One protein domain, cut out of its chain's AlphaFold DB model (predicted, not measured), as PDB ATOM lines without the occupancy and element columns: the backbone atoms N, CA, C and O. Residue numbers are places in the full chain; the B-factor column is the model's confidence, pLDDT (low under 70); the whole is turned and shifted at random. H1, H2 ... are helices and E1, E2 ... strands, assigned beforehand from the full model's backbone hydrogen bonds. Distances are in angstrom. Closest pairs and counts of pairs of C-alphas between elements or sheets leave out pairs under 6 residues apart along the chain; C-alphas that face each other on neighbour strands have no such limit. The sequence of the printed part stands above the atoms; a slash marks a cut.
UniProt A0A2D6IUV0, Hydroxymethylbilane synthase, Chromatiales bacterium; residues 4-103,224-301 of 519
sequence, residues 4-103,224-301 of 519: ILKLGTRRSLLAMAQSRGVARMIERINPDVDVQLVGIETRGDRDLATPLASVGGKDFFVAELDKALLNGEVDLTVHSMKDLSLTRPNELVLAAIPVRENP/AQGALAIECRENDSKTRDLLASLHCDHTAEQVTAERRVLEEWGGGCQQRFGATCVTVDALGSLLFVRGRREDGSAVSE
ATOM      1  N   ILE A   4      -0.023 -11.313  88.473       93.50
ATOM      2  CA  ILE A   4       0.062 -10.613  87.192       93.50
ATOM      3  C   ILE A   4      -0.319  -9.148  87.424       93.50
ATOM      4  O   ILE A   4      -1.370  -8.881  88.011       93.50
ATOM      5  N   LEU A   5       0.509  -8.222  86.947       96.50
ATOM      6  CA  LEU A   5       0.269  -6.782  86.959       96.50
ATOM      7  C   LEU A   5       0.137  -6.278  85.515       96.50
ATOM      8  O   LEU A   5       1.076  -6.382  84.727       96.50
ATOM      9  N   LYS A   6      -1.025  -5.738  85.142       98.06
ATOM     10  CA  LYS A   6      -1.302  -5.309  83.762       98.06
ATOM     11  C   LYS A   6      -0.879  -3.861  83.535       98.06
ATOM     12  O   LYS A   6      -1.482  -2.942  84.081       98.06
ATOM     13  N   LEU A   7       0.109  -3.640  82.677       98.19
ATOM     14  CA  LEU A   7       0.617  -2.318  82.312       98.19
ATOM     15  C   LEU A   7       0.022  -1.880  80.964       98.19
ATOM     16  O   LEU A   7       0.392  -2.400  79.912       98.19
ATOM     17  N   GLY A   8      -0.879  -0.901  80.985       97.25
ATOM     18  CA  GLY A   8      -1.454  -0.290  79.788       97.25
ATOM     19  C   GLY A   8      -0.492   0.678  79.103       97.25
ATOM     20  O   GLY A   8       0.076   1.566  79.739       97.25
ATOM     21  N   THR A   9      -0.321   0.537  77.789       95.31
ATOM     22  CA  THR A   9       0.598   1.384  77.021       95.31
ATOM     23  C   THR A   9       0.143   1.614  75.589       95.31
ATOM     24  O   THR A   9      -0.589   0.810  75.017       95.31
ATOM     25  N   ARG A  10       0.604   2.706  74.977       92.19
ATOM     26  CA  ARG A  10       0.431   2.940  73.540       92.19
ATOM     27  C   ARG A  10       1.241   1.940  72.722       92.19
ATOM     28  O   ARG A  10       2.328   1.529  73.115       92.19
ATOM     29  N   ARG A  11       0.766   1.644  71.512       90.50
ATOM     30  CA  ARG A  11       1.439   0.715  70.582       90.50
ATOM     31  C   ARG A  11       2.643   1.303  69.844       90.50
ATOM     32  O   ARG A  11       3.345   0.574  69.152       90.50
ATOM     33  N   SER A  12       2.897   2.608  69.967       91.00
ATOM     34  CA  SER A  12       4.089   3.219  69.365       91.00
ATOM     35  C   SER A  12       5.372   2.600  69.932       91.00
ATOM     36  O   SER A  12       5.449   2.308  71.127       91.00
ATOM     37  N   LEU A  13       6.403   2.467  69.093       94.00
ATOM     38  CA  LEU A  13       7.666   1.816  69.456       94.00
ATOM     39  C   LEU A  13       8.296   2.407  70.731       94.00
ATOM     40  O   LEU A  13       8.729   1.675  71.616       94.00
ATOM     41  N   LEU A  14       8.287   3.739  70.870       96.12
ATOM     42  CA  LEU A  14       8.829   4.406  72.056       96.12
ATOM     43  C   LEU A  14       7.988   4.149  73.317       96.12
ATOM     44  O   LEU A  14       8.561   3.991  74.392       96.12
ATOM     45  N   ALA A  15       6.657   4.113  73.211       94.88
ATOM     46  CA  ALA A  15       5.790   3.842  74.361       94.88
ATOM     47  C   ALA A  15       5.953   2.397  74.859       94.88
ATOM     48  O   ALA A  15       6.089   2.172  76.066       94.88
ATOM     49  N   MET A  16       6.057   1.441  73.933       96.69
ATOM     50  CA  MET A  16       6.382   0.047  74.244       96.69
ATOM     51  C   MET A  16       7.755  -0.065  74.919       96.69
ATOM     52  O   MET A  16       7.856  -0.661  75.989       96.69
ATOM     53  N   ALA A  17       8.791   0.580  74.370       98.00
ATOM     54  CA  ALA A  17      10.131   0.599  74.965       98.00
ATOM     55  C   ALA A  17      10.140   1.200  76.385       98.00
ATOM     56  O   ALA A  17      10.751   0.643  77.299       98.00
ATOM     57  N   GLN A  18       9.421   2.307  76.601       98.12
ATOM     58  CA  GLN A  18       9.239   2.922  77.923       98.12
ATOM     59  C   GLN A  18       8.575   1.961  78.910       98.12
ATOM     60  O   GLN A  18       9.034   1.814  80.040       98.12
ATOM     61  N   SER A  19       7.525   1.280  78.460       98.19
ATOM     62  CA  SER A  19       6.714   0.388  79.290       98.19
ATOM     63  C   SER A  19       7.458  -0.889  79.652       98.19
ATOM     64  O   SER A  19       7.440  -1.287  80.810       98.19
ATOM     65  N   ARG A  20       8.203  -1.479  78.708       98.25
ATOM     66  CA  ARG A  20       9.129  -2.586  78.991       98.25
ATOM     67  C   ARG A  20      10.241  -2.150  79.942       98.25
ATOM     68  O   ARG A  20      10.646  -2.919  80.805       98.25
ATOM     69  N   GLY A  21      10.729  -0.916  79.802       98.00
ATOM     70  CA  GLY A  21      11.683  -0.321  80.735       98.00
ATOM     71  C   GLY A  21      11.148  -0.285  82.166       98.00
ATOM     72  O   GLY A  21      11.826  -0.760  83.070       98.00
ATOM     73  N   VAL A  22       9.924   0.214  82.357       98.19
ATOM     74  CA  VAL A  22       9.257   0.248  83.669       98.19
ATOM     75  C   VAL A  22       8.939  -1.159  84.182       98.19
ATOM     76  O   VAL A  22       9.202  -1.434  85.348       98.19
ATOM     77  N   ALA A  23       8.461  -2.069  83.328       97.81
ATOM     78  CA  ALA A  23       8.216  -3.468  83.684       97.81
ATOM     79  C   ALA A  23       9.469  -4.129  84.279       97.81
ATOM     80  O   ALA A  23       9.426  -4.626  85.401       97.81
ATOM     81  N   ARG A  24      10.624  -3.985  83.611       97.25
ATOM     82  CA  ARG A  24      11.911  -4.482  84.123       97.25
ATOM     83  C   ARG A  24      12.306  -3.863  85.465       97.25
ATOM     84  O   ARG A  24      12.946  -4.529  86.275       97.25
ATOM     85  N   MET A  25      11.978  -2.589  85.708       96.62
ATOM     86  CA  MET A  25      12.231  -1.957  87.010       96.62
ATOM     87  C   MET A  25      11.348  -2.572  88.103       96.62
ATOM     88  O   MET A  25      11.856  -2.879  89.179       96.62
ATOM     89  N   ILE A  26      10.060  -2.792  87.813       96.44
ATOM     90  CA  ILE A  26       9.105  -3.425  88.734       96.44
ATOM     91  C   ILE A  26       9.561  -4.843  89.086       96.44
ATOM     92  O   ILE A  26       9.705  -5.149  90.267       96.44
ATOM     93  N   GLU A  27       9.833  -5.673  88.079       95.69
ATOM     94  CA  GLU A  27      10.237  -7.081  88.227       95.69
ATOM     95  C   GLU A  27      11.565  -7.220  88.981       95.69
ATOM     96  O   GLU A  27      11.747  -8.126  89.789       95.69
ATOM     97  N   ARG A  28      12.499  -6.282  88.777       95.38
ATOM     98  CA  ARG A  28      13.776  -6.277  89.501       95.38
ATOM     99  C   ARG A  28      13.603  -6.016  90.998       95.38
ATOM    100  O   ARG A  28      14.368  -6.561  91.791       95.38
ATOM    101  N   ILE A  29      12.664  -5.153  91.378       93.25
ATOM    102  CA  ILE A  29      12.390  -4.827  92.786       93.25
ATOM    103  C   ILE A  29      11.466  -5.878  93.413       93.25
ATOM    104  O   ILE A  29      11.609  -6.201  94.588       93.25
ATOM    105  N   ASN A  30      10.551  -6.441  92.620       92.12
ATOM    106  CA  ASN A  30       9.547  -7.410  93.043       92.12
ATOM    107  C   ASN A  30       9.601  -8.665  92.148       92.12
ATOM    108  O   ASN A  30       8.770  -8.796  91.249       92.12
ATOM    109  N   PRO A  31      10.525  -9.613  92.400       91.38
ATOM    110  CA  PRO A  31      10.741 -10.770  91.520       91.38
ATOM    111  C   PRO A  31       9.541 -11.714  91.352       91.38
ATOM    112  O   PRO A  31       9.504 -12.486  90.401       91.38
ATOM    113  N   ASP A  32       8.565 -11.663  92.264       91.94
ATOM    114  CA  ASP A  32       7.347 -12.487  92.209       91.94
ATOM    115  C   ASP A  32       6.225 -11.880  91.339       91.94
ATOM    116  O   ASP A  32       5.152 -12.479  91.202       91.94
ATOM    117  N   VAL A  33       6.423 -10.666  90.820       94.00
ATOM    118  CA  VAL A  33       5.433  -9.936  90.018       94.00
ATOM    119  C   VAL A  33       5.732 -10.148  88.540       94.00
ATOM    120  O   VAL A  33       6.833  -9.857  88.090       94.00
ATOM    121  N   ASP A  34       4.732 -10.609  87.790       95.00
ATOM    122  CA  ASP A  34       4.789 -10.735  86.328       95.00
ATOM    123  C   ASP A  34       4.093  -9.528  85.690       95.00
ATOM    124  O   ASP A  34       2.894  -9.320  85.910       95.00
ATOM    125  N   VAL A  35       4.820  -8.705  84.929       97.56
ATOM    126  CA  VAL A  35       4.254  -7.494  84.318       97.56
ATOM    127  C   VAL A  35       3.811  -7.771  82.882       97.56
ATOM    128  O   VAL A  35       4.622  -7.938  81.972       97.56
ATOM    129  N   GLN A  36       2.502  -7.724  82.635       97.56
ATOM    130  CA  GLN A  36       1.923  -7.945  81.308       97.56
ATOM    131  C   GLN A  36       1.586  -6.628  80.617       97.56
ATOM    132  O   GLN A  36       0.739  -5.864  81.079       97.56
ATOM    133  N   LEU A  37       2.223  -6.368  79.476       97.81
ATOM    134  CA  LEU A  37       1.954  -5.171  78.681       97.81
ATOM    135  C   LEU A  37       0.663  -5.331  77.869       97.81
ATOM    136  O   LEU A  37       0.513  -6.269  77.087       97.81
ATOM    137  N   VAL A  38      -0.233  -4.357  77.995       97.06
ATOM    138  CA  VAL A  38      -1.502  -4.280  77.268       97.06
ATOM    139  C   VAL A  38      -1.450  -3.091  76.309       97.06
ATOM    140  O   VAL A  38      -1.537  -1.931  76.713       97.06
ATOM    141  N   GLY A  39      -1.280  -3.384  75.017       94.06
ATOM    142  CA  GLY A  39      -1.174  -2.374  73.964       94.06
ATOM    143  C   GLY A  39      -2.529  -1.781  73.567       94.06
ATOM    144  O   GLY A  39      -3.316  -2.438  72.878       94.06
ATOM    145  N   ILE A  40      -2.750  -0.516  73.912       90.25
ATOM    146  CA  ILE A  40      -3.969   0.263  73.681       90.25
ATOM    147  C   ILE A  40      -3.758   1.216  72.496       90.25
ATOM    148  O   ILE A  40      -2.719   1.865  72.364       90.25
ATOM    149  N   GLU A  41      -4.741   1.275  71.602       81.31
ATOM    150  CA  GLU A  41      -4.700   2.119  70.408       81.31
ATOM    151  C   GLU A  41      -5.373   3.472  70.673       81.31
ATOM    152  O   GLU A  41      -6.587   3.546  70.877       81.31
ATOM    153  N   THR A  42      -4.593   4.553  70.638       75.12
ATOM    154  CA  THR A  42      -5.092   5.905  70.938       75.12
ATOM    155  C   THR A  42      -5.528   6.648  69.679       75.12
ATOM    156  O   THR A  42      -5.072   6.353  68.569       75.12
ATOM    157  N   ARG A  43      -6.397   7.655  69.821       71.12
ATOM    158  CA  ARG A  43      -6.756   8.554  68.713       71.12
ATOM    159  C   ARG A  43      -5.527   9.218  68.090       71.12
ATOM    160  O   ARG A  43      -5.466   9.353  66.868       71.12
ATOM    161  N   GLY A  44      -4.537   9.578  68.904       65.56
ATOM    162  CA  GLY A  44      -3.307  10.193  68.418       65.56
ATOM    163  C   GLY A  44      -2.367   9.279  67.638       65.56
ATOM    164  O   GLY A  44      -1.502   9.785  66.928       65.56
ATOM    165  N   ASP A  45      -2.554   7.961  67.716       67.12
ATOM    166  CA  ASP A  45      -1.864   7.011  66.840       67.12
ATOM    167  C   ASP A  45      -2.556   6.893  65.468       67.12
ATOM    168  O   ASP A  45      -1.905   6.570  64.476       67.12
ATOM    169  N   ARG A  46      -3.863   7.195  65.393       67.56
ATOM    170  CA  ARG A  46      -4.679   7.102  64.168       67.56
ATOM    171  C   ARG A  46      -4.688   8.386  63.334       67.56
ATOM    172  O   ARG A  46      -4.730   8.311  62.109       67.56
ATOM    173  N   ASP A  47      -4.653   9.560  63.967       65.00
ATOM    174  CA  ASP A  47      -4.728  10.854  63.274       65.00
ATOM    175  C   ASP A  47      -3.343  11.505  63.104       65.00
ATOM    176  O   ASP A  47      -2.846  12.222  63.977       65.00
ATOM    177  N   LEU A  48      -2.720  11.258  61.945       64.19
ATOM    178  CA  LEU A  48      -1.447  11.870  61.538       64.19
ATOM    179  C   LEU A  48      -1.620  13.144  60.691       64.19
ATOM    180  O   LEU A  48      -0.630  13.835  60.434       64.19
ATOM    181  N   ALA A  49      -2.846  13.446  60.247       60.06
ATOM    182  CA  ALA A  49      -3.141  14.516  59.296       60.06
ATOM    183  C   ALA A  49      -3.410  15.860  59.988       60.06
ATOM    184  O   ALA A  49      -3.065  16.914  59.449       60.06
ATOM    185  N   THR A  50      -3.983  15.842  61.195       59.06
ATOM    186  CA  THR A  50      -4.301  17.070  61.930       59.06
ATOM    187  C   THR A  50      -3.032  17.713  62.525       59.06
ATOM    188  O   THR A  50      -2.273  17.060  63.256       59.06
ATOM    189  N   PRO A  51      -2.749  19.011  62.272       58.72
ATOM    190  CA  PRO A  51      -1.643  19.703  62.933       58.72
ATOM    191  C   PRO A  51      -1.824  19.705  64.461       58.72
ATOM    192  O   PRO A  51      -2.903  20.027  64.934       58.72
ATOM    193  N   LEU A  52      -0.772  19.441  65.257       59.62
ATOM    194  CA  LEU A  52      -0.840  19.457  66.741       59.62
ATOM    195  C   LEU A  52      -1.420  20.775  67.248       59.62
ATOM    196  O   LEU A  52      -2.138  20.774  68.234       59.62
ATOM    197  N   ALA A  53      -1.070  21.886  66.587       54.62
ATOM    198  CA  ALA A  53      -1.561  23.224  66.910       54.62
ATOM    199  C   ALA A  53      -3.081  23.370  66.739       54.62
ATOM    200  O   ALA A  53      -3.673  24.279  67.307       54.62
ATOM    201  N   SER A  54      -3.693  22.468  65.975       47.34
ATOM    202  CA  SER A  54      -5.120  22.400  65.669       47.34
ATOM    203  C   SER A  54      -5.830  21.251  66.395       47.34
ATOM    204  O   SER A  54      -7.055  21.184  66.367       47.34
ATOM    205  N   VAL A  55      -5.090  20.349  67.054       55.56
ATOM    206  CA  VAL A  55      -5.667  19.300  67.899       55.56
ATOM    207  C   VAL A  55      -6.112  19.939  69.215       55.56
ATOM    208  O   VAL A  55      -5.303  20.208  70.101       55.56
ATOM    209  N   GLY A  56      -7.411  20.217  69.327       41.50
ATOM    210  CA  GLY A  56      -8.045  20.631  70.577       41.50
ATOM    211  C   GLY A  56      -8.325  19.432  71.487       41.50
ATOM    212  O   GLY A  56      -8.858  18.420  71.036       41.50
ATOM    213  N   GLY A  57      -7.997  19.563  72.773       49.03
ATOM    214  CA  GLY A  57      -8.292  18.570  73.811       49.03
ATOM    215  C   GLY A  57      -7.066  18.252  74.662       49.03
ATOM    216  O   GLY A  57      -5.996  17.964  74.130       49.03
ATOM    217  N   LYS A  58      -7.221  18.322  75.989       53.81
ATOM    218  CA  LYS A  58      -6.126  18.152  76.954       53.81
ATOM    219  C   LYS A  58      -5.518  16.734  76.941       53.81
ATOM    220  O   LYS A  58      -4.358  16.598  77.286       53.81
ATOM    221  N   ASP A  59      -6.207  15.720  76.404       59.81
ATOM    222  CA  ASP A  59      -5.844  14.304  76.623       59.81
ATOM    223  C   ASP A  59      -5.713  13.460  75.335       59.81
ATOM    224  O   ASP A  59      -5.965  12.256  75.338       59.81
ATOM    225  N   PHE A  60      -5.306  14.065  74.212       65.31
ATOM    226  CA  PHE A  60      -5.289  13.424  72.877       65.31
ATOM    227  C   PHE A  60      -4.508  12.095  72.771       65.31
ATOM    228  O   PHE A  60      -4.798  11.282  71.894       65.31
ATOM    229  N   PHE A  61      -3.520  11.872  73.643       66.25
ATOM    230  CA  PHE A  61      -2.720  10.638  73.685       66.25
ATOM    231  C   PHE A  61      -2.968   9.777  74.932       66.25
ATOM    232  O   PHE A  61      -2.332   8.735  75.071       66.25
ATOM    233  N   VAL A  62      -3.823  10.229  75.852       80.56
ATOM    234  CA  VAL A  62      -3.912   9.687  77.218       80.56
ATOM    235  C   VAL A  62      -5.329   9.205  77.551       80.56
ATOM    236  O   VAL A  62      -5.482   8.258  78.315       80.56
ATOM    237  N   ALA A  63      -6.365   9.751  76.907       85.06
ATOM    238  CA  ALA A  63      -7.763   9.454  77.225       85.06
ATOM    239  C   ALA A  63      -8.128   7.956  77.174       85.06
ATOM    240  O   ALA A  63      -8.873   7.470  78.025       85.06
ATOM    241  N   GLU A  64      -7.624   7.199  76.194       89.44
ATOM    242  CA  GLU A  64      -7.903   5.760  76.113       89.44
ATOM    243  C   GLU A  64      -7.173   4.952  77.197       89.44
ATOM    244  O   GLU A  64      -7.709   3.952  77.673       89.44
ATOM    245  N   LEU A  65      -5.986   5.399  77.620       92.06
ATOM    246  CA  LEU A  65      -5.246   4.797  78.733       92.06
ATOM    247  C   LEU A  65      -5.957   5.063  80.067       92.06
ATOM    248  O   LEU A  65      -6.111   4.143  80.870       92.06
ATOM    249  N   ASP A  66      -6.471   6.278  80.258       92.62
ATOM    250  CA  ASP A  66      -7.247   6.660  81.443       92.62
ATOM    251  C   ASP A  66      -8.503   5.812  81.572       92.62
ATOM    252  O   ASP A  66      -8.793   5.265  82.633       92.62
ATOM    253  N   LYS A  67      -9.231   5.644  80.465       93.00
ATOM    254  CA  LYS A  67     -10.426   4.801  80.438       93.00
ATOM    255  C   LYS A  67     -10.101   3.350  80.801       93.00
ATOM    256  O   LYS A  67     -10.831   2.757  81.589       93.00
ATOM    257  N   ALA A  68      -9.011   2.795  80.269       95.06
ATOM    258  CA  ALA A  68      -8.588   1.436  80.595       95.06
ATOM    259  C   ALA A  68      -8.236   1.279  82.088       95.06
ATOM    260  O   ALA A  68      -8.598   0.274  82.701       95.06
ATOM    261  N   LEU A  69      -7.588   2.284  82.694       95.62
ATOM    262  CA  LEU A  69      -7.311   2.307  84.135       95.62
ATOM    263  C   LEU A  69      -8.589   2.350  84.971       95.62
ATOM    264  O   LEU A  69      -8.743   1.547  85.894       95.62
ATOM    265  N   LEU A  70      -9.498   3.270  84.644       95.62
ATOM    266  CA  LEU A  70     -10.758   3.469  85.362       95.62
ATOM    267  C   LEU A  70     -11.677   2.246  85.264       95.62
ATOM    268  O   LEU A  70     -12.338   1.894  86.236       95.62
ATOM    269  N   ASN A  71     -11.668   1.561  84.119       96.06
ATOM    270  CA  ASN A  71     -12.436   0.338  83.894       96.06
ATOM    271  C   ASN A  71     -11.817  -0.916  84.540       96.06
ATOM    272  O   ASN A  71     -12.432  -1.981  84.499       96.06
ATOM    273  N   GLY A  72     -10.602  -0.833  85.092       95.00
ATOM    274  CA  GLY A  72      -9.896  -2.005  85.622       95.00
ATOM    275  C   GLY A  72      -9.367  -2.962  84.547       95.00
ATOM    276  O   GLY A  72      -9.053  -4.113  84.846       95.00
ATOM    277  N   GLU A  73      -9.268  -2.515  83.293       96.56
ATOM    278  CA  GLU A  73      -8.711  -3.312  82.190       96.56
ATOM    279  C   GLU A  73      -7.191  -3.480  82.345       96.56
ATOM    280  O   GLU A  73      -6.634  -4.528  82.003       96.56
ATOM    281  N   VAL A  74      -6.542  -2.455  82.904       97.81
ATOM    282  CA  VAL A  74      -5.117  -2.405  83.258       97.81
ATOM    283  C   VAL A  74      -4.952  -1.858  84.676       97.81
ATOM    284  O   VAL A  74      -5.838  -1.171  85.177       97.81
ATOM    285  N   ASP A  75      -3.832  -2.147  85.328       98.06
ATOM    286  CA  ASP A  75      -3.557  -1.760  86.720       98.06
ATOM    287  C   ASP A  75      -2.745  -0.470  86.827       98.06
ATOM    288  O   ASP A  75      -2.944   0.329  87.741       98.06
ATOM    289  N   LEU A  76      -1.861  -0.241  85.856       98.12
ATOM    290  CA  LEU A  76      -1.048   0.964  85.744       98.12
ATOM    291  C   LEU A  76      -0.875   1.379  84.282       98.12
ATOM    292  O   LEU A  76      -1.031   0.568  83.369       98.12
ATOM    293  N   THR A  77      -0.485   2.630  84.061       97.50
ATOM    294  CA  THR A  77      -0.051   3.138  82.752       97.50
ATOM    295  C   THR A  77       1.246   3.924  82.881       97.50
ATOM    296  O   THR A  77       1.579   4.426  83.955       97.50
ATOM    297  N   VAL A  78       2.001   4.005  81.784       96.81
ATOM    298  CA  VAL A  78       3.273   4.735  81.717       96.81
ATOM    299  C   VAL A  78       3.190   5.805  80.642       96.81
ATOM    300  O   VAL A  78       2.945   5.508  79.473       96.81
ATOM    301  N   HIS A  79       3.481   7.046  81.027       94.38
ATOM    302  CA  HIS A  79       3.451   8.202  80.135       94.38
ATOM    303  C   HIS A  79       4.787   8.928  80.120       94.38
ATOM    304  O   HIS A  79       5.520   8.966  81.109       94.38
ATOM    305  N   SER A  80       5.086   9.597  79.011       94.69
ATOM    306  CA  SER A  80       6.079  10.670  79.032       94.69
ATOM    307  C   SER A  80       5.474  11.871  79.764       94.69
ATOM    308  O   SER A  80       4.483  12.426  79.305       94.69
ATOM    309  N   MET A  81       6.070  12.299  80.882       95.12
ATOM    310  CA  MET A  81       5.463  13.304  81.776       95.12
ATOM    311  C   MET A  81       5.174  14.646  81.080       95.12
ATOM    312  O   MET A  81       4.211  15.331  81.409       95.12
ATOM    313  N   LYS A  82       5.981  15.017  80.081       92.00
ATOM    314  CA  LYS A  82       5.769  16.232  79.274       92.00
ATOM    315  C   LYS A  82       4.477  16.227  78.444       92.00
ATOM    316  O   LYS A  82       4.045  17.289  78.012       92.00
ATOM    317  N   ASP A  83       3.923  15.046  78.179       87.25
ATOM    318  CA  ASP A  83       2.699  14.863  77.396       87.25
ATOM    319  C   ASP A  83       1.472  14.714  78.320       87.25
ATOM    320  O   ASP A  83       0.347  14.634  77.834       87.25
ATOM    321  N   LEU A  84       1.685  14.693  79.646       88.38
ATOM    322  CA  LEU A  84       0.646  14.532  80.655       88.38
ATOM    323  C   LEU A  84       0.088  15.892  81.101       88.38
ATOM    324  O   LEU A  84       0.836  16.771  81.555       88.38
ATOM    325  N   SER A  85      -1.235  16.031  81.023       85.62
ATOM    326  CA  SER A  85      -1.998  17.205  81.460       85.62
ATOM    327  C   SER A  85      -1.661  17.646  82.888       85.62
ATOM    328  O   SER A  85      -1.348  16.830  83.755       85.62
ATOM    329  N   LEU A  86      -1.745  18.956  83.149       84.38
ATOM    330  CA  LEU A  86      -1.660  19.518  84.507       84.38
ATOM    331  C   LEU A  86      -2.834  19.069  85.385       84.38
ATOM    332  O   LEU A  86      -2.659  18.806  86.568       84.38
ATOM    333  N   THR A  87      -4.018  18.940  84.789       85.94
ATOM    334  CA  THR A  87      -5.230  18.443  85.448       85.94
ATOM    335  C   THR A  87      -5.448  16.982  85.075       85.94
ATOM    336  O   THR A  87      -5.437  16.655  83.889       85.94
ATOM    337  N   ARG A  88      -5.667  16.125  86.072       89.50
ATOM    338  CA  ARG A  88      -5.944  14.691  85.911       89.50
ATOM    339  C   ARG A  88      -7.245  14.323  86.639       89.50
ATOM    340  O   ARG A  88      -7.636  15.074  87.535       89.50
ATOM    341  N   PRO A  89      -7.942  13.240  86.249       90.62
ATOM    342  CA  PRO A  89      -9.100  12.741  86.995       90.62
ATOM    343  C   PRO A  89      -8.728  12.426  88.450       90.62
ATOM    344  O   PRO A  89      -7.658  11.877  88.690       90.62
ATOM    345  N   ASN A  90      -9.606  12.734  89.409       93.00
ATOM    346  CA  ASN A  90      -9.340  12.519  90.841       93.00
ATOM    347  C   ASN A  90      -9.273  11.027  91.215       93.00
ATOM    348  O   ASN A  90      -8.759  10.663  92.267       93.00
ATOM    349  N   GLU A  91      -9.832  10.165  90.370       96.19
ATOM    350  CA  GLU A  91      -9.832   8.712  90.503       96.19
ATOM    351  C   GLU A  91      -8.497   8.078  90.086       96.19
ATOM    352  O   GLU A  91      -8.274   6.892  90.343       96.19
ATOM    353  N   LEU A  92      -7.617   8.850  89.441       95.88
ATOM    354  CA  LEU A  92      -6.275   8.443  89.046       95.88
ATOM    355  C   LEU A  92      -5.239   9.199  89.873       95.88
ATOM    356  O   LEU A  92      -5.396  10.379  90.178       95.88
ATOM    357  N   VAL A  93      -4.141   8.523  90.190       96.06
ATOM    358  CA  VAL A  93      -3.034   9.107  90.943       96.06
ATOM    359  C   VAL A  93      -1.716   8.851  90.248       96.06
ATOM    360  O   VAL A  93      -1.472   7.774  89.701       96.06
ATOM    361  N   LEU A  94      -0.840   9.850  90.308       96.06
ATOM    362  CA  LEU A  94       0.555   9.711  89.933       96.06
ATOM    363  C   LEU A  94       1.284   8.898  91.008       96.06
ATOM    364  O   LEU A  94       1.795   9.445  91.983       96.06
ATOM    365  N   ALA A  95       1.307   7.580  90.832       97.00
ATOM    366  CA  ALA A  95       1.859   6.638  91.796       97.00
ATOM    367  C   ALA A  95       3.385   6.741  91.913       97.00
ATOM    368  O   ALA A  95       3.932   6.626  93.008       97.00
ATOM    369  N   ALA A  96       4.085   6.968  90.797       98.00
ATOM    370  CA  ALA A  96       5.537   7.088  90.803       98.00
ATOM    371  C   ALA A  96       6.078   7.965  89.670       98.00
ATOM    372  O   ALA A  96       5.551   7.992  88.554       98.00
ATOM    373  N   ILE A  97       7.191   8.641  89.962       98.38
ATOM    374  CA  ILE A  97       8.030   9.337  88.986       98.38
ATOM    375  C   ILE A  97       9.428   8.711  89.076       98.38
ATOM    376  O   ILE A  97      10.164   9.034  90.008       98.38
ATOM    377  N   PRO A  98       9.804   7.809  88.152       98.12
ATOM    378  CA  PRO A  98      11.137   7.216  88.134       98.12
ATOM    379  C   PRO A  98      12.244   8.242  87.915       98.12
ATOM    380  O   PRO A  98      11.992   9.366  87.474       98.12
ATOM    381  N   VAL A  99      13.490   7.820  88.153       97.31
ATOM    382  CA  VAL A  99      14.685   8.619  87.848       97.31
ATOM    383  C   VAL A  99      14.609   9.157  86.417       97.31
ATOM    384  O   VAL A  99      14.392   8.414  85.454       97.31
ATOM    385  N   ARG A 100      14.773  10.475  86.283       97.81
ATOM    386  CA  ARG A 100      14.716  11.173  85.000       97.81
ATOM    387  C   ARG A 100      15.826  10.724  84.057       97.81
ATOM    388  O   ARG A 100      16.995  10.695  84.429       97.81
ATOM    389  N   GLU A 101      15.468  10.493  82.799       97.44
ATOM    390  CA  GLU A 101      16.454  10.343  81.727       97.44
ATOM    391  C   GLU A 101      16.960  11.718  81.249       97.44
ATOM    392  O   GLU A 101      16.318  12.741  81.499       97.44
ATOM    393  N   ASN A 102      18.080  11.759  80.520       96.69
ATOM    394  CA  ASN A 102      18.667  12.993  80.000       96.69
ATOM    395  C   ASN A 102      17.623  13.878  79.283       96.69
ATOM    396  O   ASN A 102      17.102  13.500  78.223       96.69
ATOM    397  N   PRO A 103      17.314  15.073  79.822       97.06
ATOM    398  CA  PRO A 103      16.194  15.862  79.332       97.06
ATOM    399  C   PRO A 103      16.493  16.553  78.001       97.06
ATOM    400  O   PRO A 103      15.549  16.962  77.329       97.06
ATOM    401  N   ALA A 224       9.084  18.784  82.154       96.62
ATOM    402  CA  ALA A 224       9.156  17.363  82.446       96.62
ATOM    403  C   ALA A 224       9.693  16.451  81.324       96.62
ATOM    404  O   ALA A 224       9.549  15.227  81.386       96.62
ATOM    405  N   GLN A 225      10.353  16.994  80.291       98.00
ATOM    406  CA  GLN A 225      10.973  16.158  79.257       98.00
ATOM    407  C   GLN A 225      12.009  15.212  79.878       98.00
ATOM    408  O   GLN A 225      12.830  15.630  80.688       98.00
ATOM    409  N   GLY A 226      11.972  13.934  79.498       97.69
ATOM    410  CA  GLY A 226      12.857  12.905  80.051       97.69
ATOM    411  C   GLY A 226      12.318  12.226  81.314       97.69
ATOM    412  O   GLY A 226      12.739  11.109  81.595       97.69
ATOM    413  N   ALA A 227      11.337  12.795  82.017       98.44
ATOM    414  CA  ALA A 227      10.644  12.099  83.104       98.44
ATOM    415  C   ALA A 227       9.547  11.171  82.554       98.44
ATOM    416  O   ALA A 227       8.930  11.458  81.519       98.44
ATOM    417  N   LEU A 228       9.317  10.054  83.243       98.44
ATOM    418  CA  LEU A 228       8.130   9.218  83.057       98.44
ATOM    419  C   LEU A 228       7.153   9.468  84.203       98.44
ATOM    420  O   LEU A 228       7.567   9.785  85.314       98.44
ATOM    421  N   ALA A 229       5.870   9.321  83.909       97.31
ATOM    422  CA  ALA A 229       4.789   9.337  84.878       97.31
ATOM    423  C   ALA A 229       4.163   7.946  84.913       97.31
ATOM    424  O   ALA A 229       3.796   7.426  83.857       97.31
ATOM    425  N   ILE A 230       4.070   7.349  86.099       98.06
ATOM    426  CA  ILE A 230       3.369   6.082  86.298       98.06
ATOM    427  C   ILE A 230       2.077   6.383  87.046       98.06
ATOM    428  O   ILE A 230       2.123   6.854  88.183       98.06
ATOM    429  N   GLU A 231       0.943   6.122  86.406       97.56
ATOM    430  CA  GLU A 231      -0.381   6.355  86.983       97.56
ATOM    431  C   GLU A 231      -1.100   5.039  87.268       97.56
ATOM    432  O   GLU A 231      -0.995   4.085  86.494       97.56
ATOM    433  N   CYS A 232      -1.862   5.007  88.358       97.69
ATOM    434  CA  CYS A 232      -2.797   3.931  88.687       97.69
ATOM    435  C   CYS A 232      -4.085   4.517  89.286       97.69
ATOM    436  O   CYS A 232      -4.229   5.736  89.402       97.69
ATOM    437  N   ARG A 233      -5.034   3.661  89.674       97.88
ATOM    438  CA  ARG A 233      -6.248   4.103  90.374       97.88
ATOM    439  C   ARG A 233      -5.924   4.559  91.798       97.88
ATOM    440  O   ARG A 233      -5.142   3.911  92.492       97.88
ATOM    441  N   GLU A 234      -6.587   5.617  92.254       96.88
ATOM    442  CA  GLU A 234      -6.430   6.165  93.609       96.88
ATOM    443  C   GLU A 234      -6.780   5.127  94.689       96.88
ATOM    444  O   GLU A 234      -6.085   5.015  95.699       96.88
ATOM    445  N   ASN A 235      -7.814   4.313  94.453       96.38
ATOM    446  CA  ASN A 235      -8.291   3.297  95.394       96.38
ATOM    447  C   ASN A 235      -7.524   1.960  95.347       96.38
ATOM    448  O   ASN A 235      -7.862   1.045  96.098       96.38
ATOM    449  N   ASP A 236      -6.500   1.827  94.498       96.38
ATOM    450  CA  ASP A 236      -5.684   0.616  94.378       96.38
ATOM    451  C   ASP A 236      -4.406   0.734  95.223       96.38
ATOM    452  O   ASP A 236      -3.300   0.945  94.718       96.38
ATOM    453  N   SER A 237      -4.564   0.625  96.548       95.75
ATOM    454  CA  SER A 237      -3.446   0.732  97.498       95.75
ATOM    455  C   SER A 237      -2.344  -0.290  97.226       95.75
ATOM    456  O   SER A 237      -1.167   0.036  97.315       95.75
ATOM    457  N   LYS A 238      -2.711  -1.503  96.803       93.25
ATOM    458  CA  LYS A 238      -1.768  -2.581  96.489       93.25
ATOM    459  C   LYS A 238      -0.821  -2.192  95.352       93.25
ATOM    460  O   LYS A 238       0.389  -2.381  95.477       93.25
ATOM    461  N   THR A 239      -1.357  -1.657  94.254       95.12
ATOM    462  CA  THR A 239      -0.547  -1.187  93.121       95.12
ATOM    463  C   THR A 239       0.282   0.038  93.513       95.12
ATOM    464  O   THR A 239       1.462   0.107  93.177       95.12
ATOM    465  N   ARG A 240      -0.285   0.973  94.285       95.81
ATOM    466  CA  ARG A 240       0.441   2.154  94.785       95.81
ATOM    467  C   ARG A 240       1.645   1.778  95.647       95.81
ATOM    468  O   ARG A 240       2.737   2.284  95.401       95.81
ATOM    469  N   ASP A 241       1.462   0.874  96.604       94.31
ATOM    470  CA  ASP A 241       2.522   0.424  97.511       94.31
ATOM    471  C   ASP A 241       3.660  -0.260  96.741       94.31
ATOM    472  O   ASP A 241       4.838  -0.025  97.012       94.31
ATOM    473  N   LEU A 242       3.317  -1.060  95.725       93.88
ATOM    474  CA  LEU A 242       4.289  -1.695  94.835       93.88
ATOM    475  C   LEU A 242       5.104  -0.653  94.049       93.88
ATOM    476  O   LEU A 242       6.329  -0.772  93.938       93.88
ATOM    477  N   LEU A 243       4.441   0.379  93.522       95.88
ATOM    478  CA  LEU A 243       5.061   1.410  92.686       95.88
ATOM    479  C   LEU A 243       5.830   2.472  93.477       95.88
ATOM    480  O   LEU A 243       6.730   3.087  92.908       95.88
ATOM    481  N   ALA A 244       5.538   2.665  94.766       95.00
ATOM    482  CA  ALA A 244       6.182   3.677  95.606       95.00
ATOM    483  C   ALA A 244       7.720   3.581  95.580       95.00
ATOM    484  O   ALA A 244       8.410   4.597  95.550       95.00
ATOM    485  N   SER A 245       8.256   2.361  95.497       93.38
ATOM    486  CA  SER A 245       9.700   2.085  95.407       93.38
ATOM    487  C   SER A 245      10.384   2.614  94.137       93.38
ATOM    488  O   SER A 245      11.606   2.752  94.108       93.38
ATOM    489  N   LEU A 246       9.617   2.921  93.088       96.81
ATOM    490  CA  LEU A 246      10.123   3.521  91.854       96.81
ATOM    491  C   LEU A 246      10.168   5.047  91.918       96.81
ATOM    492  O   LEU A 246      10.763   5.659  91.032       96.81
ATOM    493  N   HIS A 247       9.519   5.673  92.902       97.94
ATOM    494  CA  HIS A 247       9.445   7.123  92.988       97.94
ATOM    495  C   HIS A 247      10.811   7.730  93.332       97.94
ATOM    496  O   HIS A 247      11.520   7.271  94.225       97.94
ATOM    497  N   CYS A 248      11.181   8.786  92.615       97.81
ATOM    498  CA  CYS A 248      12.401   9.542  92.828       97.81
ATOM    499  C   CYS A 248      12.042  10.982  93.204       97.81
ATOM    500  O   CYS A 248      11.754  11.793  92.320       97.81
ATOM    501  N   ASP A 249      12.133  11.309  94.496       96.81
ATOM    502  CA  ASP A 249      11.815  12.645  95.030       96.81
ATOM    503  C   ASP A 249      12.591  13.746  94.303       96.81
ATOM    504  O   ASP A 249      12.036  14.763  93.901       96.81
ATOM    505  N   HIS A 250      13.865  13.490  94.009       94.88
ATOM    506  CA  HIS A 250      14.708  14.415  93.260       94.88
ATOM    507  C   HIS A 250      14.157  14.740  91.863       94.88
ATOM    508  O   HIS A 250      14.177  15.889  91.418       94.88
ATOM    509  N   THR A 251      13.648  13.730  91.150       97.56
ATOM    510  CA  THR A 251      13.019  13.951  89.842       97.56
ATOM    511  C   THR A 251      11.683  14.670  90.011       97.56
ATOM    512  O   THR A 251      11.371  15.565  89.222       97.56
ATOM    513  N   ALA A 252      10.909  14.319  91.039       97.25
ATOM    514  CA  ALA A 252       9.638  14.959  91.348       97.25
ATOM    515  C   ALA A 252       9.804  16.456  91.651       97.25
ATOM    516  O   ALA A 252       9.060  17.271  91.110       97.25
ATOM    517  N   GLU A 253      10.811  16.844  92.434       96.06
ATOM    518  CA  GLU A 253      11.138  18.243  92.728       96.06
ATOM    519  C   GLU A 253      11.470  19.034  91.457       96.06
ATOM    520  O   GLU A 253      10.929  20.122  91.235       96.06
ATOM    521  N   GLN A 254      12.311  18.470  90.584       96.81
ATOM    522  CA  GLN A 254      12.675  19.092  89.308       96.81
ATOM    523  C   GLN A 254      11.457  19.267  88.394       96.81
ATOM    524  O   GLN A 254      11.232  20.351  87.856       96.81
ATOM    525  N   VAL A 255      10.652  18.214  88.242       97.06
ATOM    526  CA  VAL A 255       9.431  18.226  87.427       97.06
ATOM    527  C   VAL A 255       8.409  19.215  87.981       97.06
ATOM    528  O   VAL A 255       7.819  19.966  87.206       97.06
ATOM    529  N   THR A 256       8.222  19.270  89.299       96.00
ATOM    530  CA  THR A 256       7.330  20.235  89.953       96.00
ATOM    531  C   THR A 256       7.784  21.668  89.693       96.00
ATOM    532  O   THR A 256       6.965  22.506  89.321       96.00
ATOM    533  N   ALA A 257       9.081  21.965  89.818       95.88
ATOM    534  CA  ALA A 257       9.609  23.296  89.519       95.88
ATOM    535  C   ALA A 257       9.352  23.711  88.058       95.88
ATOM    536  O   ALA A 257       8.973  24.848  87.792       95.88
ATOM    537  N   GLU A 258       9.510  22.785  87.110       96.44
ATOM    538  CA  GLU A 258       9.242  23.034  85.690       96.44
ATOM    539  C   GLU A 258       7.750  23.215  85.388       96.44
ATOM    540  O   GLU A 258       7.374  24.106  84.626       96.44
ATOM    541  N   ARG A 259       6.892  22.374  85.979       94.06
ATOM    542  CA  ARG A 259       5.437  22.412  85.772       94.06
ATOM    543  C   ARG A 259       4.790  23.632  86.425       94.06
ATOM    544  O   ARG A 259       3.844  24.156  85.855       94.06
ATOM    545  N   ARG A 260       5.353  24.173  87.510       94.12
ATOM    546  CA  ARG A 260       4.934  25.476  88.059       94.12
ATOM    547  C   ARG A 260       5.102  26.615  87.057       94.12
ATOM    548  O   ARG A 260       4.193  27.418  86.910       94.12
ATOM    549  N   VAL A 261       6.202  26.653  86.295       92.81
ATOM    550  CA  VAL A 261       6.363  27.651  85.214       92.81
ATOM    551  C   VAL A 261       5.276  27.482  84.152       92.81
ATOM    552  O   VAL A 261       4.751  28.466  83.636       92.81
ATOM    553  N   LEU A 262       4.932  26.232  83.829       90.62
ATOM    554  CA  LEU A 262       3.867  25.927  82.878       90.62
ATOM    555  C   LEU A 262       2.503  26.439  83.357       90.62
ATOM    556  O   LEU A 262       1.794  27.080  82.583       90.62
ATOM    557  N   GLU A 263       2.170  26.174  84.621       89.81
ATOM    558  CA  GLU A 263       0.947  26.631  85.292       89.81
ATOM    559  C   GLU A 263       0.865  28.159  85.353       89.81
ATOM    560  O   GLU A 263      -0.140  28.737  84.944       89.81
ATOM    561  N   GLU A 264       1.936  28.817  85.805       89.19
ATOM    562  CA  GLU A 264       2.019  30.276  85.933       89.19
ATOM    563  C   GLU A 264       1.813  30.992  84.593       89.19
ATOM    564  O   GLU A 264       1.251  32.086  84.553       89.19
ATOM    565  N   TRP A 265       2.307  30.411  83.497       85.00
ATOM    566  CA  TRP A 265       2.312  31.051  82.178       85.00
ATOM    567  C   TRP A 265       1.195  30.552  81.257       85.00
ATOM    568  O   TRP A 265       1.236  30.833  80.061       85.00
ATOM    569  N   GLY A 266       0.220  29.807  81.794       68.25
ATOM    570  CA  GLY A 266      -0.972  29.359  81.062       68.25
ATOM    571  C   GLY A 266      -0.708  28.331  79.955       68.25
ATOM    572  O   GLY A 266      -1.601  28.021  79.166       68.25
ATOM    573  N   GLY A 267       0.505  27.774  79.883       65.62
ATOM    574  CA  GLY A 267       0.955  27.001  78.731       65.62
ATOM    575  C   GLY A 267       0.433  25.558  78.695       65.62
ATOM    576  O   GLY A 267       0.344  24.865  79.703       65.62
ATOM    577  N   GLY A 268       0.158  25.061  77.488       68.25
ATOM    578  CA  GLY A 268       0.007  23.630  77.185       68.25
ATOM    579  C   GLY A 268       1.099  23.131  76.229       68.25
ATOM    580  O   GLY A 268       2.149  23.757  76.071       68.25
ATOM    581  N   CYS A 269       0.848  22.045  75.490       63.28
ATOM    582  CA  CYS A 269       1.783  21.517  74.477       63.28
ATOM    583  C   CYS A 269       2.128  22.505  73.336       63.28
ATOM    584  O   CYS A 269       3.069  22.258  72.580       63.28
ATOM    585  N   GLN A 270       1.395  23.620  73.215       72.06
ATOM    586  CA  GLN A 270       1.610  24.682  72.220       72.06
ATOM    587  C   GLN A 270       2.490  25.843  72.704       72.06
ATOM    588  O   GLN A 270       2.687  26.820  71.981       72.06
ATOM    589  N   GLN A 271       3.042  25.738  73.910       83.19
ATOM    590  CA  GLN A 271       3.944  26.738  74.470       83.19
ATOM    591  C   GLN A 271       5.178  26.996  73.587       83.19
ATOM    592  O   GLN A 271       5.771  26.085  72.994       83.19
ATOM    593  N   ARG A 272       5.587  28.268  73.536       91.75
ATOM    594  CA  ARG A 272       6.761  28.761  72.793       91.75
ATOM    595  C   ARG A 272       7.988  28.957  73.681       91.75
ATOM    596  O   ARG A 272       8.959  29.583  73.266       91.75
ATOM    597  N   PHE A 273       7.966  28.416  74.893       93.62
ATOM    598  CA  PHE A 273       9.090  28.439  75.820       93.62
ATOM    599  C   PHE A 273       9.442  27.027  76.284       93.62
ATOM    600  O   PHE A 273       8.665  26.083  76.141       93.62
ATOM    601  N   GLY A 274      10.662  26.879  76.787       95.62
ATOM    602  CA  GLY A 274      11.107  25.703  77.515       95.62
ATOM    603  C   GLY A 274      11.426  26.050  78.956       95.62
ATOM    604  O   GLY A 274      11.831  27.180  79.232       95.62
ATOM    605  N   ALA A 275      11.280  25.065  79.835       96.31
ATOM    606  CA  ALA A 275      11.668  25.130  81.232       96.31
ATOM    607  C   ALA A 275      12.321  23.797  81.625       96.31
ATOM    608  O   ALA A 275      11.704  22.740  81.474       96.31
ATOM    609  N   THR A 276      13.566  23.844  82.101       97.31
ATOM    610  CA  THR A 276      14.279  22.656  82.595       97.31
ATOM    611  C   THR A 276      15.004  22.966  83.890       97.31
ATOM    612  O   THR A 276      15.860  23.846  83.927       97.31
ATOM    613  N   CYS A 277      14.685  22.210  84.929       96.44
ATOM    614  CA  CYS A 277      15.358  22.172  86.205       96.44
ATOM    615  C   CYS A 277      16.409  21.056  86.200       96.44
ATOM    616  O   CYS A 277      16.133  19.920  85.804       96.44
ATOM    617  N   VAL A 278      17.614  21.387  86.647       92.50
ATOM    618  CA  VAL A 278      18.687  20.435  86.931       92.50
ATOM    619  C   VAL A 278      19.251  20.719  88.307       92.50
ATOM    620  O   VAL A 278      19.324  21.872  88.723       92.50
ATOM    621  N   THR A 279      19.707  19.679  88.985       89.00
ATOM    622  CA  THR A 279      20.407  19.825  90.257       89.00
ATOM    623  C   THR A 279      21.887  19.559  90.047       89.00
ATOM    624  O   THR A 279      22.267  18.598  89.381       89.00
ATOM    625  N   VAL A 280      22.722  20.438  90.588       85.94
ATOM    626  CA  VAL A 280      24.181  20.372  90.491       85.94
ATOM    627  C   VAL A 280      24.737  20.444  91.903       85.94
ATOM    628  O   VAL A 280      24.428  21.400  92.598       85.94
ATOM    629  N   ASP A 281      25.559  19.483  92.322       80.25
ATOM    630  CA  ASP A 281      25.985  19.276  93.720       80.25
ATOM    631  C   ASP A 281      26.208  20.565  94.531       80.25
ATOM    632  O   ASP A 281      25.443  20.870  95.443       80.25
ATOM    633  N   ALA A 282      27.215  21.370  94.172       82.12
ATOM    634  CA  ALA A 282      27.560  22.581  94.923       82.12
ATOM    635  C   ALA A 282      26.643  23.786  94.647       82.12
ATOM    636  O   ALA A 282      26.791  24.817  95.297       82.12
ATOM    637  N   LEU A 283      25.736  23.694  93.670       86.75
ATOM    638  CA  LEU A 283      24.800  24.766  93.321       86.75
ATOM    639  C   LEU A 283      23.361  24.446  93.757       86.75
ATOM    640  O   LEU A 283      22.544  25.348  93.837       86.75
ATOM    641  N   GLY A 284      22.996  23.202  94.045       88.62
ATOM    642  CA  GLY A 284      21.588  22.821  94.157       88.62
ATOM    643  C   GLY A 284      20.839  22.998  92.830       88.62
ATOM    644  O   GLY A 284      21.385  22.722  91.758       88.62
ATOM    645  N   SER A 285      19.576  23.421  92.896       91.62
ATOM    646  CA  SER A 285      18.666  23.442  91.744       91.62
ATOM    647  C   SER A 285      18.801  24.703  90.884       91.62
ATOM    648  O   SER A 285      18.781  25.837  91.372       91.62
ATOM    649  N   LEU A 286      18.891  24.491  89.573       93.44
ATOM    650  CA  LEU A 286      18.949  25.507  88.529       93.44
ATOM    651  C   LEU A 286      17.833  25.271  87.523       93.44
ATOM    652  O   LEU A 286      17.813  24.246  86.845       93.44
ATOM    653  N   LEU A 287      16.944  26.247  87.387       95.81
ATOM    654  CA  LEU A 287      15.839  26.231  86.440       95.81
ATOM    655  C   LEU A 287      16.129  27.192  85.283       95.81
ATOM    656  O   LEU A 287      16.151  28.412  85.445       95.81
ATOM    657  N   PHE A 288      16.349  26.632  84.097       95.75
ATOM    658  CA  PHE A 288      16.531  27.380  82.856       95.75
ATOM    659  C   PHE A 288      15.191  27.602  82.174       95.75
ATOM    660  O   PHE A 288      14.485  26.632  81.907       95.75
ATOM    661  N   VAL A 289      14.871  28.853  81.840       95.69
ATOM    662  CA  VAL A 289      13.648  29.205  81.111       95.69
ATOM    663  C   VAL A 289      13.993  30.073  79.910       95.69
ATOM    664  O   VAL A 289      14.671  31.090  80.050       95.69
ATOM    665  N   ARG A 290      13.548  29.689  78.712       95.81
ATOM    666  CA  ARG A 290      13.832  30.445  77.482       95.81
ATOM    667  C   ARG A 290      12.765  30.248  76.419       95.81
ATOM    668  O   ARG A 290      12.299  29.128  76.208       95.81
ATOM    669  N   GLY A 291      12.457  31.319  75.701       94.19
ATOM    670  CA  GLY A 291      11.608  31.321  74.517       94.19
ATOM    671  C   GLY A 291      10.719  32.550  74.527       94.19
ATOM    672  O   GLY A 291      11.211  33.662  74.720       94.19
ATOM    673  N   ARG A 292       9.412  32.348  74.362       91.75
ATOM    674  CA  ARG A 292       8.429  33.432  74.312       91.75
ATOM    675  C   ARG A 292       7.219  33.151  75.199       91.75
ATOM    676  O   ARG A 292       6.708  32.028  75.193       91.75
ATOM    677  N   ARG A 293       6.775  34.168  75.940       88.25
ATOM    678  CA  ARG A 293       5.521  34.156  76.712       88.25
ATOM    679  C   ARG A 293       4.314  34.334  75.780       88.25
ATOM    680  O   ARG A 293       4.475  34.635  74.597       88.25
ATOM    681  N   GLU A 294       3.104  34.135  76.300       83.75
ATOM    682  CA  GLU A 294       1.867  34.256  75.509       83.75
ATOM    683  C   GLU A 294       1.642  35.666  74.948       83.75
ATOM    684  O   GLU A 294       1.198  35.808  73.810       83.75
ATOM    685  N   ASP A 295       2.039  36.701  75.695       85.88
ATOM    686  CA  ASP A 295       1.999  38.109  75.272       85.88
ATOM    687  C   ASP A 295       3.010  38.455  74.159       85.88
ATOM    688  O   ASP A 295       3.075  39.590  73.686       85.88
ATOM    689  N   GLY A 296       3.818  37.483  73.732       86.38
ATOM    690  CA  GLY A 296       4.837  37.653  72.712       86.38
ATOM    691  C   GLY A 296       6.179  38.165  73.238       86.38
ATOM    692  O   GLY A 296       7.120  38.256  72.446       86.38
ATOM    693  N   SER A 297       6.325  38.455  74.532       89.62
ATOM    694  CA  SER A 297       7.596  38.891  75.116       89.62
ATOM    695  C   SER A 297       8.628  37.757  75.135       89.62
ATOM    696  O   SER A 297       8.325  36.596  75.428       89.62
ATOM    697  N   ALA A 298       9.869  38.085  74.771       93.31
ATOM    698  CA  ALA A 298      10.977  37.142  74.831       93.31
ATOM    699  C   ALA A 298      11.426  36.948  76.283       93.31
ATOM    700  O   ALA A 298      11.514  37.909  77.046       93.31
ATOM    701  N   VAL A 299      11.770  35.715  76.642       93.25
ATOM    702  CA  VAL A 299      12.264  35.366  77.973       93.25
ATOM    703  C   VAL A 299      13.530  34.525  77.883       93.25
ATOM    704  O   VAL A 299      13.679  33.675  77.003       93.25
ATOM    705  N   SER A 300      14.469  34.793  78.785       93.69
ATOM    706  CA  SER A 300      15.727  34.063  78.925       93.69
ATOM    707  C   SER A 300      16.231  34.238  80.356       93.69
ATOM    708  O   SER A 300      17.010  35.145  80.641       93.69
ATOM    709  N   GLU A 301      15.783  33.365  81.248       91.62
ATOM    710  CA  GLU A 301      16.028  33.424  82.687       91.62
ATOM    711  C   GLU A 301      16.787  32.171  83.154       91.62
ATOM    712  O   GLU A 301      16.637  31.070  82.620       91.62
TER     713      GLU A 301
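This is residues 4 to 103 and 224 to 301 of the 519 residues of the protein "Hydroxymethylbilane synthase" of Chromatiales bacterium (UniProt A0A2D6IUV0). Two parts stand side by side: a strongly twisted five-strand sheet with H1 on one face and H3 on the other, and a smaller sheet of three strands with H5 over one face. H4 covers the E4 and E5 end of the larger sheet, and a loose loop, residues 47 to 62, links H2 to H3. The printed part has 178 residues, with five named helices and eight named strands in the order E1 H1 E2 H2 H3 E3 E4 E5 H4 H5 E6 E7 E8 along the chain, and its class is mixed, helices and strands. The larger sheet, E2 E1 E3 E5 E4, is mixed; the smaller, E6 E7 E8, is antiparallel. The whole is compact, with a radius of gyration of the C-alphas of 17.0 A and spans of 52 by 47 by 29 A.

E1, residues 4 to 10, begins at C-alpha 4 (0.062, -10.613, 87.192). H1, residues 13 to 29, is 24.7 A long, and E2, residues 33 to 40, is 21.4 A. H2 is residues 43 to 46, H3 63 to 70, E3 76 to 80 and E4 92 to 96. After the cut come E5, residues 228 to 233, H4, 237 to 244, and H5, 249 to 264, 22.1 A long. E6, residues 272 to 280, is 26.2 A, and E7, 284 to 292, is 26.1 A. E8, residues 298 to 301, ends at C-alpha 301 (16.028, 33.424, 82.687).

E1, H1, E2 is a strand-helix-strand unit, two parallel neighbour strands joined through a helix, with a right-handed crossover; N 7 and O 36 are 2.8 A apart. E2, H2 H3, E3 is a split unit, with E1 between its strands, also right-handed. E1 and E3 are parallel, with N 8 and O 76 at 2.8 A. E3 and E5 are antiparallel, with N 77 and O 231 at 2.9 A, as are E5 and E4, with N 93 and O 232 at 2.9 A. H1 is on this sheet at a height of 6.7 A; the C-alphas of Ala 23 and Val 35, its closest to E2, are 5.7 A apart. H3 is on the opposite face; H2 is not on the sheet. H4 is on the sheet at a height of 6.5 A, over E3. E6 E7 E8 is a meander, each strand the antiparallel neighbour of the one before, built of two hairpins; N 276 and O 288 are 2.9 A apart, N 291 and O 299 3.0 A. H5 is on this sheet, over E6, at a height of 8.2 A. Every O i to N i+4 pair is within hydrogen-bond range in H1, H3 and H4, and 11 of 12 in H5; H2 is too short for one.

The C-alphas of Asp 32 and Ser 297, the two farthest apart, are 54.1 A apart. Residues 104 to 223 are not printed, and C-alphas 103 and 224 are 7.8 A apart across the cut. The links H2 to H3 and E3 to E4 are long. The model's pLDDT is under 70 at residues 44 to 61 and 266 to 269.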